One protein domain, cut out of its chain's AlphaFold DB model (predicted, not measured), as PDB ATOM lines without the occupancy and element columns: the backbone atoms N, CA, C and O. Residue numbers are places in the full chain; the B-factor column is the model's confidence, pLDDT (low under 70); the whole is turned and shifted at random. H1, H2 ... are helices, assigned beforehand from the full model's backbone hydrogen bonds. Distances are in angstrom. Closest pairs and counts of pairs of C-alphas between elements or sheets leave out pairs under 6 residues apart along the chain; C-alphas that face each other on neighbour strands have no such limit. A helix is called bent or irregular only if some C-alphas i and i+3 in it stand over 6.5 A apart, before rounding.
ATOM      1  N   SER A 267     153.150 147.317 162.221       77.62
ATOM      2  CA  SER A 267     154.569 147.211 162.533       77.62
ATOM      3  C   SER A 267     155.253 148.510 162.109       77.62
ATOM      4  O   SER A 267     154.921 149.074 161.061       77.62
ATOM      5  N   TRP A 268     156.214 148.984 162.896       77.81
ATOM      6  CA  TRP A 268     156.993 150.183 162.578       77.81
ATOM      7  C   TRP A 268     157.597 150.124 161.160       77.81
ATOM      8  O   TRP A 268     157.759 151.155 160.518       77.81
ATOM      9  N   ILE A 269     157.828 148.916 160.632       80.81
ATOM     10  CA  ILE A 269     158.260 148.652 159.252       80.81
ATOM     11  C   ILE A 269     157.197 149.070 158.226       80.81
ATOM     12  O   ILE A 269     157.535 149.633 157.191       80.81
ATOM     13  N   VAL A 270     155.911 148.828 158.496       83.25
ATOM     14  CA  VAL A 270     154.809 149.226 157.603       83.25
ATOM     15  C   VAL A 270     154.622 150.741 157.639       83.25
ATOM     16  O   VAL A 270     154.426 151.351 156.595       83.25
ATOM     17  N   ILE A 271     154.751 151.368 158.812       84.56
ATOM     18  CA  ILE A 271     154.712 152.834 158.947       84.56
ATOM     19  C   ILE A 271     155.878 153.467 158.186       84.56
ATOM     20  O   ILE A 271     155.685 154.426 157.439       84.56
ATOM     21  N   LEU A 272     157.079 152.902 158.323       89.50
ATOM     22  CA  LEU A 272     158.251 153.324 157.569       89.50
ATOM     23  C   LEU A 272     158.040 153.129 156.060       89.50
ATOM     24  O   LEU A 272     158.298 154.049 155.292       89.50
ATOM     25  N   GLY A 273     157.500 151.986 155.636       91.19
ATOM     26  CA  GLY A 273     157.179 151.703 154.236       91.19
ATOM     27  C   GLY A 273     156.155 152.675 153.645       91.19
ATOM     28  O   GLY A 273     156.369 153.195 152.553       91.19
ATOM     29  N   LEU A 274     155.085 152.991 154.381       90.81
ATOM     30  CA  LEU A 274     154.098 153.998 153.983       90.81
ATOM     31  C   LEU A 274     154.710 155.398 153.928       90.81
ATOM     32  O   LEU A 274     154.433 156.144 152.995       90.81
ATOM     33  N   SER A 275     155.580 155.744 154.877       89.38
ATOM     34  CA  SER A 275     156.244 157.052 154.912       89.38
ATOM     35  C   SER A 275     157.207 157.224 153.736       89.38
ATOM     36  O   SER A 275     157.214 158.267 153.086       89.38
ATOM     37  N   ILE A 276     157.969 156.176 153.409       93.88
ATOM     38  CA  ILE A 276     158.834 156.114 152.226       93.88
ATOM     39  C   ILE A 276     157.987 156.190 150.947       93.88
ATOM     40  O   ILE A 276     158.313 156.952 150.039       93.88
ATOM     41  N   GLY A 277     156.876 155.453 150.884       94.19
ATOM     42  CA  GLY A 277     155.952 155.481 149.750       94.19
ATOM     43  C   GLY A 277     155.336 156.863 149.522       94.19
ATOM     44  O   GLY A 277     155.311 157.339 148.388       94.19
ATOM     45  N   ILE A 278     154.903 157.544 150.587       95.06
ATOM     46  CA  ILE A 278     154.396 158.922 150.531       95.06
ATOM     47  C   ILE A 278     155.508 159.878 150.093       95.06
ATOM     48  O   ILE A 278     155.279 160.695 149.207       95.06
ATOM     49  N   PHE A 279     156.720 159.747 150.638       95.56
ATOM     50  CA  PHE A 279     157.866 160.562 150.234       95.56
ATOM     51  C   PHE A 279     158.164 160.423 148.735       95.56
ATOM     52  O   PHE A 279     158.268 161.429 148.033       95.56
ATOM     53  N   PHE A 280     158.229 159.194 148.215       96.06
ATOM     54  CA  PHE A 280     158.421 158.965 146.783       96.06
ATOM     55  C   PHE A 280     157.229 159.440 145.953       96.06
ATOM     56  O   PHE A 280     157.439 159.981 144.876       96.06
ATOM     57  N   SER A 281     155.996 159.315 146.448       93.94
ATOM     58  CA  SER A 281     154.804 159.821 145.752       93.94
ATOM     59  C   SER A 281     154.814 161.347 145.650       93.94
ATOM     60  O   SER A 281     154.528 161.890 144.587       93.94
ATOM     61  N   ILE A 282     155.213 162.046 146.718       95.62
ATOM     62  CA  ILE A 282     155.416 163.500 146.712       95.62
ATOM     63  C   ILE A 282     156.546 163.860 145.745       95.62
ATOM     64  O   ILE A 282     156.383 164.764 144.931       95.62
ATOM     65  N   LEU A 283     157.668 163.135 145.774       95.12
ATOM     66  CA  LEU A 283     158.794 163.364 144.868       95.12
ATOM     67  C   LEU A 283     158.396 163.175 143.397       95.12
ATOM     68  O   LEU A 283     158.699 164.027 142.565       95.12
ATOM     69  N   ILE A 284     157.679 162.095 143.080       94.38
ATOM     70  CA  ILE A 284     157.136 161.821 141.744       94.38
ATOM     71  C   ILE A 284     156.136 162.911 141.352       94.38
ATOM     72  O   ILE A 284     156.188 163.392 140.224       94.38
ATOM     73  N   GLY A 285     155.278 163.351 142.277       94.69
ATOM     74  CA  GLY A 285     154.357 164.466 142.068       94.69
ATOM     75  C   GLY A 285     155.085 165.767 141.722       94.69
ATOM     76  O   GLY A 285     154.732 166.423 140.746       94.69
ATOM     77  N   LEU A 286     156.153 166.110 142.447       95.06
ATOM     78  CA  LEU A 286     156.986 167.287 142.170       95.06
ATOM     79  C   LEU A 286     157.700 167.188 140.816       95.06
ATOM     80  O   LEU A 286     157.750 168.172 140.078       95.06
ATOM     81  N   ILE A 287     158.218 166.008 140.465       93.25
ATOM     82  CA  ILE A 287     158.803 165.719 139.146       93.25
ATOM     83  C   ILE A 287     157.729 165.904 138.059       93.25
ATOM     84  O   ILE A 287     157.927 166.656 137.108       93.25
ATOM     85  N   ALA A 288     156.545 165.319 138.218       92.69
ATOM     86  CA  ALA A 288     155.455 165.470 137.256       92.69
ATOM     87  C   ALA A 288     155.037 166.942 137.078       92.69
ATOM     88  O   ALA A 288     154.957 167.416 135.945       92.69
ATOM     89  N   ILE A 289     154.858 167.689 138.176       94.25
ATOM     90  CA  ILE A 289     154.534 169.126 138.153       94.25
ATOM     91  C   ILE A 289     155.636 169.922 137.450       94.25
ATOM     92  O   ILE A 289     155.342 170.755 136.592       94.25
ATOM     93  N   TYR A 290     156.910 169.646 137.748       94.00
ATOM     94  CA  TYR A 290     158.026 170.278 137.045       94.00
ATOM     95  C   TYR A 290     157.972 169.979 135.542       94.00
ATOM     96  O   TYR A 290     158.132 170.893 134.732       94.00
ATOM     97  N   GLY A 291     157.644 168.746 135.153       90.75
ATOM     98  CA  GLY A 291     157.415 168.335 133.767       90.75
ATOM     99  C   GLY A 291     156.301 169.080 133.032       90.75
ATOM    100  O   GLY A 291     156.334 169.133 131.808       90.75
ATOM    101  N   LEU A 292     155.347 169.701 133.732       91.31
ATOM    102  CA  LEU A 292     154.306 170.535 133.112       91.31
ATOM    103  C   LEU A 292     154.805 171.943 132.740       91.31
ATOM    104  O   LEU A 292     154.155 172.645 131.961       91.31
ATOM    105  N   THR A 293     155.972 172.361 133.234       93.12
ATOM    106  CA  THR A 293     156.593 173.648 132.877       93.12
ATOM    107  C   THR A 293     157.350 173.564 131.541       93.12
ATOM    108  O   THR A 293     157.810 172.494 131.139       93.12
ATOM    109  N   LYS A 294     157.536 174.694 130.832       85.38
ATOM    110  CA  LYS A 294     158.311 174.733 129.567       85.38
ATOM    111  C   LYS A 294     159.761 174.269 129.774       85.38
ATOM    112  O   LYS A 294     160.279 173.500 128.966       85.38
ATOM    113  N   SER A 295     160.390 174.688 130.875       85.25
ATOM    114  CA  SER A 295     161.762 174.303 131.233       85.25
ATOM    115  C   SER A 295     161.864 172.832 131.637       85.25
ATOM    116  O   SER A 295     162.787 172.147 131.198       85.25
ATOM    117  N   GLY A 296     160.898 172.313 132.401       89.31
ATOM    118  CA  GLY A 296     160.862 170.903 132.774       89.31
ATOM    119  C   GLY A 296     160.613 169.975 131.592       89.31
ATOM    120  O   GLY A 296     161.362 169.014 131.434       89.31
ATOM    121  N   ARG A 297     159.678 170.310 130.686       86.56
ATOM    122  CA  ARG A 297     159.510 169.587 129.410       86.56
ATOM    123  C   ARG A 297     160.803 169.543 128.605       86.56
ATOM    124  O   ARG A 297     161.199 168.475 128.146       86.56
ATOM    125  N   ALA A 298     161.478 170.684 128.450       82.56
ATOM    126  CA  ALA A 298     162.744 170.751 127.724       82.56
ATOM    127  C   ALA A 298     163.824 169.875 128.385       82.56
ATOM    128  O   ALA A 298     164.510 169.118 127.698       82.56
ATOM    129  N   LYS A 299     163.927 169.916 129.720       86.25
ATOM    130  CA  LYS A 299     164.875 169.098 130.484       86.25
ATOM    131  C   LYS A 299     164.567 167.604 130.373       86.25
ATOM    132  O   LYS A 299     165.484 166.827 130.129       86.25
ATOM    133  N   TYR A 300     163.304 167.197 130.492       88.69
ATOM    134  CA  TYR A 300     162.887 165.800 130.333       88.69
ATOM    135  C   TYR A 300     163.101 165.297 128.920       88.69
ATOM    136  O   TYR A 300     163.605 164.192 128.755       88.69
ATOM    137  N   ARG A 301     162.835 166.127 127.908       84.44
ATOM    138  CA  ARG A 301     163.174 165.807 126.522       84.44
ATOM    139  C   ARG A 301     164.677 165.590 126.354       84.44
ATOM    140  O   ARG A 301     165.065 164.612 125.736       84.44
ATOM    141  N   ASN A 302     165.525 166.446 126.922       83.00
ATOM    142  CA  ASN A 302     166.980 166.279 126.826       83.00
ATOM    143  C   ASN A 302     167.478 165.027 127.566       83.00
ATOM    144  O   ASN A 302     168.320 164.313 127.035       83.00
ATOM    145  N   ILE A 303     166.934 164.731 128.751       85.44
ATOM    146  CA  ILE A 303     167.247 163.496 129.492       85.44
ATOM    147  C   ILE A 303     166.800 162.271 128.687       85.44
ATOM    148  O   ILE A 303     167.572 161.331 128.528       85.44
ATOM    149  N   TYR A 304     165.579 162.296 128.152       87.75
ATOM    150  CA  TYR A 304     165.060 161.230 127.303       87.75
ATOM    151  C   TYR A 304     165.959 161.016 126.087       87.75
ATOM    152  O   TYR A 304     166.373 159.890 125.848       87.75
ATOM    153  N   MET A 305     166.338 162.079 125.374       83.12
ATOM    154  CA  MET A 305     167.218 161.979 124.207       83.12
ATOM    155  C   MET A 305     168.613 161.451 124.566       83.12
ATOM    156  O   MET A 305     169.145 160.604 123.860       83.12
ATOM    157  N   TYR A 306     169.178 161.863 125.702       83.44
ATOM    158  CA  TYR A 306     170.469 161.350 126.171       83.44
ATOM    159  C   TYR A 306     170.450 159.833 126.451       83.44
ATOM    160  O   TYR A 306     171.443 159.137 126.209       83.44
ATOM    161  N   TYR A 307     169.333 159.299 126.959       84.81
ATOM    162  CA  TYR A 307     169.215 157.870 127.271       84.81
ATOM    163  C   TYR A 307     168.676 157.018 126.114       84.81
ATOM    164  O   TYR A 307     169.179 155.909 125.920       84.81
ATOM    165  N   PHE A 308     167.709 157.542 125.358       86.00
ATOM    166  CA  PHE A 308     166.848 156.817 124.416       86.00
ATOM    167  C   PHE A 308     166.731 157.468 123.028       86.00
ATOM    168  O   PHE A 308     165.976 156.965 122.197       86.00
ATOM    169  N   GLY A 309     167.404 158.594 122.772       80.62
ATOM    170  CA  GLY A 309     167.328 159.274 121.480       80.62
ATOM    171  C   GLY A 309     167.838 158.382 120.346       80.62
ATOM    172  O   GLY A 309     168.808 157.640 120.520       80.62
TER     173      GLY A 309
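Overview. This is residues 267 to 309 of the 667 residues of the protein "BRCT domain-containing protein" of Caenorhabditis remanei (UniProt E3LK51). Two helices meet at their ends and make a corner, as an L: the long helix H1 is the long arm, and the shorter H2 turns off it nearly at a right angle after a tight link. Away from this corner both arms stick out, with residues 267 to 286 and 302 to 308 standing free. The printed part has 43 residues with two named helices, H1 and then H2 along the chain, and no named strand; its class is all helix. The whole is extended, with a radius of gyration of the C-alphas of 14.8 A, and the C-alphas span 44 by 21 by 7 A along their three main axes.

Arrangement. The longest helix is H1, residues 268 to 291. H2, residues 294 to 308, follows it after a tight link of 2 residues, Leu 292 and Thr 293. H1 and H2 touch only at the corner by their link, with 4 pairs of C-alphas within 8 A. The closest C-alphas of the two are those of Gly 291 and Arg 297, 5.0 A apart. H1 touches H2 with residues 290 to 291 alone, and H2 touches H1 with residues 296 to 300 alone. Their lines stand at 73 degrees, about perpendicular, and their centres are 22.5 A apart. In H1 and H2 every O i to N i+4 pair is within hydrogen-bond range.

Along the chain. H1 has 24 residues and measures 34.1 A from first to last C-alpha. It begins with C-alpha 268 at (156.993, 150.183, 162.578) and ends with C-alpha 291 at (157.415, 168.335, 133.767). H2 has 15 residues and measures 20.5 A; its last C-alpha, 308, is at (166.848, 156.817, 124.416). Neither helix is bent.

Size, cuts and confidence. The two C-alphas farthest apart are those of Ser 267 and Gly 309, 44.7 A. The printed part has no cut, and its one link between named elements is tight. The mean pLDDT of the printed part is 88.8, and no printed residue of this model is under 70.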